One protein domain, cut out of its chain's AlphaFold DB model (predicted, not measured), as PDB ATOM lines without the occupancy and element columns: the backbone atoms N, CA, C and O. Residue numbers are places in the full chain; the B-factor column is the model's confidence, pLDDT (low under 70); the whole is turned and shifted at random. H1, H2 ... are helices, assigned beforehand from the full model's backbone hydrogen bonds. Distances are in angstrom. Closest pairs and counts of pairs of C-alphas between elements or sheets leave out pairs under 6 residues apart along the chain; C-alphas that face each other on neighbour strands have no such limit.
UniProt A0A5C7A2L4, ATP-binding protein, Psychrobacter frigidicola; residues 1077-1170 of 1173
ATOM      1  N   SER A1077     148.159 167.249 167.061       83.88
ATOM      2  CA  SER A1077     147.141 168.262 167.387       83.88
ATOM      3  C   SER A1077     147.132 168.637 168.870       83.88
ATOM      4  O   SER A1077     147.082 169.814 169.208       83.88
ATOM      5  N   ARG A1078     147.296 167.650 169.762       82.88
ATOM      6  CA  ARG A1078     147.380 167.876 171.215       82.88
ATOM      7  C   ARG A1078     148.572 168.748 171.625       82.88
ATOM      8  O   ARG A1078     148.501 169.420 172.651       82.88
ATOM      9  N   LEU A1079     149.663 168.726 170.852       88.69
ATOM     10  CA  LEU A1079     150.816 169.601 171.085       88.69
ATOM     11  C   LEU A1079     150.443 171.054 170.766       88.69
ATOM     12  O   LEU A1079     150.735 171.940 171.566       88.69
ATOM     13  N   ASN A1080     149.719 171.286 169.662       87.38
ATOM     14  CA  ASN A1080     149.182 172.609 169.313       87.38
ATOM     15  C   ASN A1080     148.203 173.113 170.383       87.38
ATOM     16  O   ASN A1080     148.361 174.225 170.878       87.38
ATOM     17  N   ASP A1081     147.254 172.273 170.812       84.75
ATOM     18  CA  ASP A1081     146.276 172.639 171.847       84.75
ATOM     19  C   ASP A1081     146.963 173.045 173.160       84.75
ATOM     20  O   ASP A1081     146.512 173.954 173.859       84.75
ATOM     21  N   SER A1082     148.066 172.371 173.505       85.25
ATOM     22  CA  SER A1082     148.865 172.703 174.682       85.25
ATOM     23  C   SER A1082     149.675 173.979 174.519       85.25
ATOM     24  O   SER A1082     149.876 174.670 175.515       85.25
ATOM     25  N   LEU A1083     150.143 174.287 173.310       85.94
ATOM     26  CA  LEU A1083     150.823 175.543 173.022       85.94
ATOM     27  C   LEU A1083     149.862 176.734 173.165       85.94
ATOM     28  O   LEU A1083     150.259 177.780 173.668       85.94
ATOM     29  N   GLU A1084     148.595 176.563 172.770       83.88
ATOM     30  CA  GLU A1084     147.569 177.613 172.831       83.88
ATOM     31  C   GLU A1084     146.932 177.772 174.222       83.88
ATOM     32  O   GLU A1084     146.717 178.894 174.674       83.88
ATOM     33  N   ASN A1085     146.630 176.663 174.911       77.44
ATOM     34  CA  ASN A1085     145.814 176.663 176.136       77.44
ATOM     35  C   ASN A1085     146.569 176.219 177.402       77.44
ATOM     36  O   ASN A1085     145.948 176.039 178.449       77.44
ATOM     37  N   ASN A1086     147.886 175.997 177.316       67.12
ATOM     38  CA  ASN A1086     148.729 175.477 178.401       67.12
ATOM     39  C   ASN A1086     148.158 174.207 179.070       67.12
ATOM     40  O   ASN A1086     148.099 174.072 180.293       67.12
ATOM     41  N   SER A1087     147.700 173.267 178.243       65.62
ATOM     42  CA  SER A1087     147.140 171.992 178.699       65.62
ATOM     43  C   SER A1087     148.198 171.120 179.399       65.62
ATOM     44  O   SER A1087     149.338 170.985 178.948       65.62
ATOM     45  N   ASN A1088     147.824 170.473 180.507       57.72
ATOM     46  CA  ASN A1088     148.727 169.606 181.279       57.72
ATOM     47  C   ASN A1088     148.755 168.141 180.810       57.72
ATOM     48  O   ASN A1088     149.571 167.354 181.287       57.72
ATOM     49  N   PHE A1089     147.932 167.760 179.831       62.81
ATOM     50  CA  PHE A1089     147.761 166.358 179.423       62.81
ATOM     51  C   PHE A1089     148.792 165.847 178.396       62.81
ATOM     52  O   PHE A1089     148.650 164.741 177.881       62.81
ATOM     53  N   VAL A1090     149.841 166.620 178.085       81.50
ATOM     54  CA  VAL A1090     150.844 166.248 177.062       81.50
ATOM     55  C   VAL A1090     151.904 165.268 177.574       81.50
ATOM     56  O   VAL A1090     152.540 164.589 176.775       81.50
ATOM     57  N   HIS A1091     152.083 165.133 178.889       76.19
ATOM     58  CA  HIS A1091     153.115 164.261 179.467       76.19
ATOM     59  C   HIS A1091     153.019 162.797 178.991       76.19
ATOM     60  O   HIS A1091     154.041 162.178 178.713       76.19
ATOM     61  N   TRP A1092     151.812 162.270 178.752       75.06
ATOM     62  CA  TRP A1092     151.619 160.913 178.223       75.06
ATOM     63  C   TRP A1092     151.750 160.779 176.703       75.06
ATOM     64  O   TRP A1092     151.628 159.670 176.188       75.06
ATOM     65  N   TRP A1093     151.991 161.860 175.953       85.19
ATOM     66  CA  TRP A1093     151.840 161.855 174.493       85.19
ATOM     67  C   TRP A1093     152.705 160.792 173.796       85.19
ATOM     68  O   TRP A1093     152.184 160.035 172.979       85.19
ATOM     69  N   ILE A1094     153.987 160.651 174.169       81.69
ATOM     70  CA  ILE A1094     154.861 159.604 173.600       81.69
ATOM     71  C   ILE A1094     154.299 158.207 173.893       81.69
ATOM     72  O   ILE A1094     154.233 157.357 173.003       81.69
ATOM     73  N   SER A1095     153.871 157.966 175.136       72.25
ATOM     74  CA  SER A1095     153.307 156.680 175.552       72.25
ATOM     75  C   SER A1095     151.996 156.369 174.823       72.25
ATOM     76  O   SER A1095     151.791 155.233 174.398       72.25
ATOM     77  N   ASP A1096     151.124 157.359 174.637       75.62
ATOM     78  CA  ASP A1096     149.861 157.213 173.912       75.62
ATOM     79  C   ASP A1096     150.100 156.827 172.449       75.62
ATOM     80  O   ASP A1096     149.497 155.872 171.962       75.62
ATOM     81  N   ARG A1097     151.023 157.507 171.752       82.38
ATOM     82  CA  ARG A1097     151.359 157.164 170.359       82.38
ATOM     83  C   ARG A1097     151.947 155.753 170.248       82.38
ATOM     84  O   ARG A1097     151.610 155.012 169.328       82.38
ATOM     85  N   LYS A1098     152.775 155.335 171.213       74.88
ATOM     86  CA  LYS A1098     153.296 153.957 171.269       74.88
ATOM     87  C   LYS A1098     152.180 152.924 171.475       74.88
ATOM     88  O   LYS A1098     152.205 151.894 170.811       74.88
ATOM     89  N   LYS A1099     151.178 153.199 172.327       68.06
ATOM     90  CA  LYS A1099     149.992 152.326 172.512       68.06
ATOM     91  C   LYS A1099     149.166 152.166 171.230       68.06
ATOM     92  O   LYS A1099     148.558 151.119 171.011       68.06
ATOM     93  N   GLU A1100     149.147 153.191 170.383       74.88
ATOM     94  CA  GLU A1100     148.496 153.136 169.069       74.88
ATOM     95  C   GLU A1100     149.260 152.241 168.070       74.88
ATOM     96  O   GLU A1100     148.652 151.765 167.116       74.88
ATOM     97  N   GLY A1101     150.539 151.933 168.329       71.75
ATOM     98  CA  GLY A1101     151.385 151.040 167.524       71.75
ATOM     99  C   GLY A1101     152.635 151.709 166.940       71.75
ATOM    100  O   GLY A1101     153.419 151.057 166.257       71.75
ATOM    101  N   TRP A1102     152.856 153.003 167.198       79.88
ATOM    102  CA  TRP A1102     153.984 153.735 166.622       79.88
ATOM    103  C   TRP A1102     155.335 153.378 167.259       79.88
ATOM    104  O   TRP A1102     155.484 153.324 168.482       79.88
ATOM    105  N   ALA A1103     156.365 153.242 166.421       78.06
ATOM    106  CA  ALA A1103     157.745 153.086 166.873       78.06
ATOM    107  C   ALA A1103     158.261 154.357 167.576       78.06
ATOM    108  O   ALA A1103     158.066 155.468 167.081       78.06
ATOM    109  N   HIS A1104     158.995 154.190 168.687       82.06
ATOM    110  CA  HIS A1104     159.526 155.292 169.513       82.06
ATOM    111  C   HIS A1104     160.254 156.360 168.688       82.06
ATOM    112  O   HIS A1104     159.989 157.549 168.837       82.06
ATOM    113  N   GLN A1105     161.120 155.928 167.769       84.50
ATOM    114  CA  GLN A1105     161.907 156.830 166.932       84.50
ATOM    115  C   GLN A1105     161.029 157.726 166.044       84.50
ATOM    116  O   GLN A1105     161.285 158.926 165.985       84.50
ATOM    117  N   ARG A1106     159.971 157.178 165.420       86.25
ATOM    118  CA  ARG A1106     159.027 157.961 164.596       86.25
ATOM    119  C   ARG A1106     158.249 158.973 165.444       86.25
ATOM    120  O   ARG A1106     158.036 160.101 165.012       86.25
ATOM    121  N   VAL A1107     157.858 158.590 166.661       88.94
ATOM    122  CA  VAL A1107     157.130 159.469 167.593       88.94
ATOM    123  C   VAL A1107     157.996 160.651 168.039       88.94
ATOM    124  O   VAL A1107     157.554 161.797 167.978       88.94
ATOM    125  N   VAL A1108     159.240 160.392 168.448       90.94
ATOM    126  CA  VAL A1108     160.178 161.449 168.863       90.94
ATOM    127  C   VAL A1108     160.580 162.337 167.683       90.94
ATOM    128  O   VAL A1108     160.707 163.548 167.837       90.94
ATOM    129  N   GLU A1109     160.735 161.771 166.487       92.75
ATOM    130  CA  GLU A1109     161.000 162.555 165.280       92.75
ATOM    131  C   GLU A1109     159.849 163.515 164.955       92.75
ATOM    132  O   GLU A1109     160.097 164.690 164.691       92.75
ATOM    133  N   ALA A1110     158.595 163.068 165.063       92.56
ATOM    134  CA  ALA A1110     157.434 163.944 164.920       92.56
ATOM    135  C   ALA A1110     157.418 165.064 165.978       92.56
ATOM    136  O   ALA A1110     157.131 166.214 165.644       92.56
ATOM    137  N   LEU A1111     157.791 164.757 167.225       94.00
ATOM    138  CA  LEU A1111     157.895 165.738 168.311       94.00
ATOM    139  C   LEU A1111     158.960 166.812 168.025       94.00
ATOM    140  O   LEU A1111     158.703 168.004 168.189       94.00
ATOM    141  N   PHE A1112     160.146 166.413 167.559       94.19
ATOM    142  CA  PHE A1112     161.215 167.352 167.202       94.19
ATOM    143  C   PHE A1112     160.897 168.151 165.939       94.19
ATOM    144  O   PHE A1112     161.183 169.347 165.888       94.19
ATOM    145  N   ASN A1113     160.256 167.537 164.944       92.75
ATOM    146  CA  ASN A1113     159.770 168.250 163.764       92.75
ATOM    147  C   ASN A1113     158.731 169.310 164.147       92.75
ATOM    148  O   ASN A1113     158.796 170.431 163.646       92.75
ATOM    149  N   TRP A1114     157.830 168.992 165.079       94.12
ATOM    150  CA  TRP A1114     156.870 169.948 165.624       94.12
ATOM    151  C   TRP A1114     157.563 171.112 166.350       94.12
ATOM    152  O   TRP A1114     157.244 172.273 166.092       94.12
ATOM    153  N   PHE A1115     158.561 170.833 167.194       92.38
ATOM    154  CA  PHE A1115     159.330 171.882 167.872       92.38
ATOM    155  C   PHE A1115     160.072 172.793 166.885       92.38
ATOM    156  O   PHE A1115     160.011 174.016 167.010       92.38
ATOM    157  N   ASN A1116     160.697 172.217 165.855       90.25
ATOM    158  CA  ASN A1116     161.398 172.968 164.811       90.25
ATOM    159  C   ASN A1116     160.480 173.903 164.006       90.25
ATOM    160  O   ASN A1116     160.970 174.875 163.437       90.25
ATOM    161  N   GLN A1117     159.171 173.640 163.955       90.81
ATOM    162  CA  GLN A1117     158.199 174.522 163.300       90.81
ATOM    163  C   GLN A1117     157.795 175.726 164.168       90.81
ATOM    164  O   GLN A1117     157.404 176.751 163.612       90.81
ATOM    165  N   HIS A1118     157.892 175.623 165.499       89.56
ATOM    166  CA  HIS A1118     157.395 176.645 166.433       89.56
ATOM    167  C   HIS A1118     158.509 177.458 167.113       89.56
ATOM    168  O   HIS A1118     158.356 178.666 167.269       89.56
ATOM    169  N   GLN A1119     159.614 176.811 167.512       85.12
ATOM    170  CA  GLN A1119     160.841 177.419 168.062       85.12
ATOM    171  C   GLN A1119     160.620 178.541 169.102       85.12
ATOM    172  O   GLN A1119     161.251 179.597 169.038       85.12
ATOM    173  N   SER A1120     159.733 178.319 170.074       88.62
ATOM    174  CA  SER A1120     159.451 179.259 171.169       88.62
ATOM    175  C   SER A1120     159.718 178.638 172.542       88.62
ATOM    176  O   SER A1120     159.779 177.415 172.671       88.62
ATOM    177  N   GLU A1121     159.842 179.474 173.578       86.88
ATOM    178  CA  GLU A1121     160.020 179.023 174.971       86.88
ATOM    179  C   GLU A1121     158.862 178.119 175.418       86.88
ATOM    180  O   GLU A1121     159.089 177.033 175.943       86.88
ATOM    181  N   TYR A1122     157.626 178.497 175.076       87.44
ATOM    182  CA  TYR A1122     156.439 177.678 175.329       87.44
ATOM    183  C   TYR A1122     156.459 176.352 174.561       87.44
ATOM    184  O   TYR A1122     156.058 175.325 175.099       87.44
ATOM    185  N   ALA A1123     156.933 176.335 173.311       88.44
ATOM    186  CA  ALA A1123     157.059 175.089 172.556       88.44
ATOM    187  C   ALA A1123     158.106 174.156 173.185       88.44
ATOM    188  O   ALA A1123     157.904 172.940 173.199       88.44
ATOM    189  N   LEU A1124     159.190 174.718 173.735       89.88
ATOM    190  CA  LEU A1124     160.192 173.963 174.482       89.88
ATOM    191  C   LEU A1124     159.582 173.338 175.749       89.88
ATOM    192  O   LEU A1124     159.774 172.146 175.994       89.88
ATOM    193  N   ASP A1125     158.766 174.090 176.489       86.56
ATOM    194  CA  ASP A1125     158.048 173.578 177.663       86.56
ATOM    195  C   ASP A1125     157.026 172.482 177.297       86.56
ATOM    196  O   ASP A1125     156.845 171.511 178.038       86.56
ATOM    197  N   VAL A1126     156.374 172.587 176.132       89.19
ATOM    198  CA  VAL A1126     155.422 171.574 175.641       89.19
ATOM    199  C   VAL A1126     156.117 170.250 175.331       89.19
ATOM    200  O   VAL A1126     155.594 169.207 175.722       89.19
ATOM    201  N   ILE A1127     157.282 170.261 174.668       92.00
ATOM    202  CA  ILE A1127     158.029 169.022 174.379       92.00
ATOM    203  C   ILE A1127     158.790 168.485 175.594       92.00
ATOM    204  O   ILE A1127     159.038 167.279 175.669       92.00
ATOM    205  N   PHE A1128     159.120 169.344 176.565       89.62
ATOM    206  CA  PHE A1128     159.736 168.938 177.825       89.62
ATOM    207  C   PHE A1128     158.856 167.929 178.568       89.62
ATOM    208  O   PHE A1128     159.359 166.880 178.959       89.62
ATOM    209  N   LYS A1129     157.545 168.186 178.703       86.19
ATOM    210  CA  LYS A1129     156.603 167.310 179.433       86.19
ATOM    211  C   LYS A1129     156.659 165.833 178.969       86.19
ATOM    212  O   LYS A1129     156.905 164.970 179.809       86.19
ATOM    213  N   PRO A1130     156.471 165.492 177.677       87.12
ATOM    214  CA  PRO A1130     156.514 164.105 177.212       87.12
ATOM    215  C   PRO A1130     157.920 163.493 177.214       87.12
ATOM    216  O   PRO A1130     158.066 162.309 177.519       87.12
ATOM    217  N   LEU A1131     158.974 164.263 176.910       89.00
ATOM    218  CA  LEU A1131     160.354 163.754 176.971       89.00
ATOM    219  C   LEU A1131     160.775 163.464 178.413       89.00
ATOM    220  O   LEU A1131     161.384 162.435 178.694       89.00
ATOM    221  N   SER A1132     160.371 164.325 179.340       84.94
ATOM    222  CA  SER A1132     160.564 164.134 180.767       84.94
ATOM    223  C   SER A1132     159.869 162.882 181.287       84.94
ATOM    224  O   SER A1132     160.292 162.397 182.323       84.94
ATOM    225  N   GLU A1133     158.866 162.330 180.598       79.56
ATOM    226  CA  GLU A1133     158.116 161.133 181.013       79.56
ATOM    227  C   GLU A1133     158.538 159.854 180.269       79.56
ATOM    228  O   GLU A1133     158.497 158.761 180.824       79.56
ATOM    229  N   SER A1134     158.960 159.941 179.004       77.00
ATOM    230  CA  SER A1134     159.281 158.738 178.211       77.00
ATOM    231  C   SER A1134     160.471 158.881 177.257       77.00
ATOM    232  O   SER A1134     160.729 157.969 176.474       77.00
ATOM    233  N   GLY A1135     161.191 160.003 177.281       82.81
ATOM    234  CA  GLY A1135     162.396 160.214 176.477       82.81
ATOM    235  C   GLY A1135     163.588 159.372 176.948       82.81
ATOM    236  O   GLY A1135     163.708 159.081 178.143       82.81
ATOM    237  N   LYS A1136     164.459 159.018 175.994       85.88
ATOM    238  CA  LYS A1136     165.735 158.306 176.189       85.88
ATOM    239  C   LYS A1136     166.928 159.264 176.265       85.88
ATOM    240  O   LYS A1136     166.828 160.413 175.824       85.88
ATOM    241  N   ARG A1137     168.089 158.796 176.740       88.94
ATOM    242  CA  ARG A1137     169.342 159.582 176.754       88.94
ATOM    243  C   ARG A1137     169.723 160.045 175.347       88.94
ATOM    244  O   ARG A1137     170.128 161.191 175.159       88.94
ATOM    245  N   THR A1138     169.497 159.211 174.331       90.50
ATOM    246  CA  THR A1138     169.689 159.602 172.922       90.50
ATOM    247  C   THR A1138     168.791 160.762 172.492       90.50
ATOM    248  O   THR A1138     169.207 161.598 171.691       90.50
ATOM    249  N   ASP A1139     167.565 160.835 173.015       91.19
ATOM    250  CA  ASP A1139     166.615 161.901 172.686       91.19
ATOM    251  C   ASP A1139     167.043 163.222 173.336       91.19
ATOM    252  O   ASP A1139     166.986 164.265 172.685       91.19
ATOM    253  N   TYR A1140     167.556 163.172 174.572       93.00
ATOM    254  CA  TYR A1140     168.170 164.323 175.241       93.00
ATOM    255  C   TYR A1140     169.323 164.903 174.417       93.00
ATOM    256  O   TYR A1140     169.294 166.084 174.081       93.00
ATOM    257  N   LEU A1141     170.294 164.070 174.021       92.19
ATOM    258  CA  LEU A1141     171.451 164.511 173.231       92.19
ATOM    259  C   LEU A1141     171.030 165.117 171.884       92.19
ATOM    260  O   LEU A1141     171.619 166.088 171.408       92.19
ATOM    261  N   ARG A1142     169.991 164.561 171.250       91.81
ATOM    262  CA  ARG A1142     169.421 165.129 170.021       91.81
ATOM    263  C   ARG A1142     168.791 166.495 170.276       91.81
ATOM    264  O   ARG A1142     169.071 167.419 169.517       91.81
ATOM    265  N   LEU A1143     167.976 166.633 171.321       91.81
ATOM    266  CA  LEU A1143     167.341 167.905 171.660       91.81
ATOM    267  C   LEU A1143     168.376 168.971 172.036       91.81
ATOM    268  O   LEU A1143     168.279 170.103 171.569       91.81
ATOM    269  N   GLU A1144     169.387 168.605 172.822       91.94
ATOM    270  CA  GLU A1144     170.490 169.489 173.190       91.94
ATOM    271  C   GLU A1144     171.180 170.047 171.937       91.94
ATOM    272  O   GLU A1144     171.353 171.258 171.802       91.94
ATOM    273  N   ASN A1145     171.489 169.185 170.963       89.88
ATOM    274  CA  ASN A1145     172.068 169.606 169.688       89.88
ATOM    275  C   ASN A1145     171.132 170.506 168.858       89.88
ATOM    276  O   ASN A1145     171.613 171.421 168.188       89.88
ATOM    277  N   ILE A1146     169.814 170.279 168.900       88.44
ATOM    278  CA  ILE A1146     168.823 171.133 168.221       88.44
ATOM    279  C   ILE A1146     168.804 172.533 168.853       88.44
ATOM    280  O   ILE A1146     168.883 173.532 168.140       88.44
ATOM    281  N   ILE A1147     168.734 172.616 170.185       88.25
ATOM    282  CA  ILE A1147     168.567 173.879 170.919       88.25
ATOM    283  C   ILE A1147     169.864 174.689 170.993       88.25
ATOM    284  O   ILE A1147     169.804 175.917 170.999       88.25
ATOM    285  N   ARG A1148     171.043 174.045 171.000       81.62
ATOM    286  CA  ARG A1148     172.352 174.735 171.019       81.62
ATOM    287  C   ARG A1148     172.506 175.783 169.910       81.62
ATOM    288  O   ARG A1148     173.248 176.739 170.098       81.62
ATOM    289  N   ASN A1149     171.789 175.627 168.795       72.94
ATOM    290  CA  ASN A1149     171.822 176.540 167.651       72.94
ATOM    291  C   ASN A1149     170.707 177.611 167.666       72.94
ATOM    292  O   ASN A1149     170.549 178.330 166.680       72.94
ATOM    293  N   ILE A1150     169.914 177.711 168.742       81.19
ATOM    294  CA  ILE A1150     168.788 178.647 168.877       81.19
ATOM    295  C   ILE A1150     169.090 179.654 170.000       81.19
ATOM    296  O   ILE A1150     168.974 179.347 171.187       81.19
ATOM    297  N   ASP A1151     169.445 180.886 169.631       72.50
ATOM    298  CA  ASP A1151     169.867 181.920 170.592       72.50
ATOM    299  C   ASP A1151     168.710 182.562 171.381       72.50
ATOM    300  O   ASP A1151     168.929 183.115 172.456       72.50
ATOM    301  N   ASN A1152     167.472 182.470 170.887       77.81
ATOM    302  CA  ASN A1152     166.321 183.226 171.407       77.81
ATOM    303  C   ASN A1152     165.559 182.552 172.569       77.81
ATOM    304  O   ASN A1152     164.479 183.018 172.921       77.81
ATOM    305  N   LEU A1153     166.070 181.456 173.140       82.62
ATOM    306  CA  LEU A1153     165.398 180.704 174.210       82.62
ATOM    307  C   LEU A1153     166.067 180.993 175.558       82.62
ATOM    308  O   LEU A1153     167.152 180.473 175.829       82.62
ATOM    309  N   SER A1154     165.441 181.816 176.405       82.06
ATOM    310  CA  SER A1154     166.016 182.191 177.705       82.06
ATOM    311  C   SER A1154     165.918 181.072 178.751       82.06
ATOM    312  O   SER A1154     166.810 180.940 179.585       82.06
ATOM    313  N   ASN A1155     164.909 180.198 178.649       83.81
ATOM    314  CA  ASN A1155     164.688 179.047 179.534       83.81
ATOM    315  C   ASN A1155     165.500 177.786 179.158       83.81
ATOM    316  O   ASN A1155     165.346 176.741 179.793       83.81
ATOM    317  N   LYS A1156     166.370 177.845 178.136       85.31
ATOM    318  CA  LYS A1156     167.041 176.655 177.575       85.31
ATOM    319  C   LYS A1156     167.873 175.870 178.594       85.31
ATOM    320  O   LYS A1156     167.792 174.647 178.627       85.31
ATOM    321  N   GLU A1157     168.660 176.558 179.421       84.75
ATOM    322  CA  GLU A1157     169.555 175.910 180.392       84.75
ATOM    323  C   GLU A1157     168.760 175.248 181.520       84.75
ATOM    324  O   GLU A1157     169.062 174.125 181.917       84.75
ATOM    325  N   GLU A1158     167.690 175.905 181.974       84.88
ATOM    326  CA  GLU A1158     166.793 175.374 182.997       84.88
ATOM    327  C   GLU A1158     166.083 174.101 182.513       84.88
ATOM    328  O   GLU A1158     166.112 173.075 183.197       84.88
ATOM    329  N   VAL A1159     165.489 174.139 181.313       87.00
ATOM    330  CA  VAL A1159     164.782 172.986 180.737       87.00
ATOM    331  C   VAL A1159     165.742 171.828 180.476       87.00
ATOM    332  O   VAL A1159     165.417 170.687 180.806       87.00
ATOM    333  N   LEU A1160     166.933 172.093 179.925       89.06
ATOM    334  CA  LEU A1160     167.935 171.051 179.686       89.06
ATOM    335  C   LEU A1160     168.432 170.426 180.992       89.06
ATOM    336  O   LEU A1160     168.590 169.210 181.037       89.06
ATOM    337  N   SER A1161     168.627 171.212 182.052       87.75
ATOM    338  CA  SER A1161     169.028 170.697 183.368       87.75
ATOM    339  C   SER A1161     167.953 169.786 183.977       87.75
ATOM    340  O   SER A1161     168.235 168.643 184.349       87.75
ATOM    341  N   LYS A1162     166.685 170.233 183.983       88.19
ATOM    342  CA  LYS A1162     165.547 169.412 184.437       88.19
ATOM    343  C   LYS A1162     165.425 168.126 183.622       88.19
ATOM    344  O   LYS A1162     165.244 167.044 184.177       88.19
ATOM    345  N   LEU A1163     165.521 168.239 182.297       89.62
ATOM    346  CA  LEU A1163     165.347 167.111 181.390       89.62
ATOM    347  C   LEU A1163     166.488 166.099 181.513       89.62
ATOM    348  O   LEU A1163     166.221 164.898 181.518       89.62
ATOM    349  N   PHE A1164     167.728 166.578 181.657       90.69
ATOM    350  CA  PHE A1164     168.889 165.742 181.949       90.69
ATOM    351  C   PHE A1164     168.616 164.901 183.190       90.69
ATOM    352  O   PHE A1164     168.645 163.675 183.115       90.69
ATOM    353  N   PHE A1165     168.245 165.539 184.303       89.12
ATOM    354  CA  PHE A1165     167.967 164.819 185.540       89.12
ATOM    355  C   PHE A1165     166.820 163.809 185.379       89.12
ATOM    356  O   PHE A1165     166.967 162.646 185.759       89.12
ATOM    357  N   ASN A1166     165.699 164.205 184.769       85.56
ATOM    358  CA  ASN A1166     164.515 163.349 184.626       85.56
ATOM    359  C   ASN A1166     164.754 162.126 183.728       85.56
ATOM    360  O   ASN A1166     164.213 161.057 183.997       85.56
ATOM    361  N   ILE A1167     165.567 162.259 182.677       86.25
ATOM    362  CA  ILE A1167     165.906 161.145 181.782       86.25
ATOM    363  C   ILE A1167     167.010 160.276 182.389       86.25
ATOM    364  O   ILE A1167     166.872 159.051 182.439       86.25
ATOM    365  N   TYR A1168     168.096 160.887 182.869       87.56
ATOM    366  CA  TYR A1168     169.269 160.143 183.324       87.56
ATOM    367  C   TYR A1168     169.023 159.433 184.654       87.56
ATOM    368  O   TYR A1168     169.567 158.356 184.842       87.56
ATOM    369  N   SER A1169     168.156 159.944 185.536       82.19
ATOM    370  CA  SER A1169     167.806 159.258 186.793       82.19
ATOM    371  C   SER A1169     167.049 157.937 186.604       82.19
ATOM    372  O   SER A1169     167.061 157.106 187.510       82.19
ATOM    373  N   ARG A1170     166.408 157.711 185.447       75.31
ATOM    374  CA  ARG A1170     165.570 156.520 185.208       75.31
ATOM    375  C   ARG A1170     166.090 155.549 184.148       75.31
ATOM    376  O   ARG A1170     165.751 154.375 184.219       75.31
TER     377      ARG A1170
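Overview. This is residues 1077 to 1170 of the 1173 residues of the protein "ATP-binding protein" of Psychrobacter frigidicola (UniProt A0A5C7A2L4). The longest helix, H3, stands in an up-and-down bundle with H4, H5 and H6, each running against the one before it. Two short helices, H1 and H2, pack at a slant on H4, H1 near its first residues and H2 near its last. The 94 printed residues hold six named helices, H1 to H6 in chain order, and no named strand: the class is all helix. The whole is compact, with a radius of gyration of the C-alphas of 12.3 A and spans of 36 by 30 by 20 A.

Along the chain. H3, residues 1104 to 1118, measures 21.7 A from its first C-alpha, at (159.526, 155.292, 169.513), to its last. H4, residues 1121 to 1134, measures 20.6 A, H5, residues 1137 to 1147, 15.5 A, and H6, residues 1156 to 1168, 17.6 A, ending at C-alpha 1168 (169.269, 160.143, 183.324). H1 is residues 1077 to 1085, and H2 is residues 1093 to 1100.

Arrangement. H3 and H4 form a helical hairpin at a shallow tilt of 10 degrees; their closest C-alphas, Phe 1115 and Ala 1123, are 6.1 A apart. H4, the hub, touches H6, the same way, with C-alphas 1132 and 1166 closest at 5.6 A. H5 and H6 form another hairpin, closest at C-alphas 1137 and 1167, 6.3 A. H4 touches H1 with residues 1122 to 1127 alone, at a steep tilt of 50 degrees, closest at C-alphas 1123 and 1083, 6.3 A. H2 touches H4 at C-alphas 1093 and 1130, 5.9 A, and forms a hairpin with H3, closest at C-alphas 1094 and 1107, 6.4 A. Every O i to N i+4 pair is within hydrogen-bond range in H1, H2, H3, H5 and H6, and 9 of 10 in H4.

Size, cuts and confidence. The farthest C-alphas, Gly 1101 and Asp 1151, are 36.1 A apart. The printed part has no cut and no long link. Residues 1086 to 1089 and 1099 have pLDDT under 70.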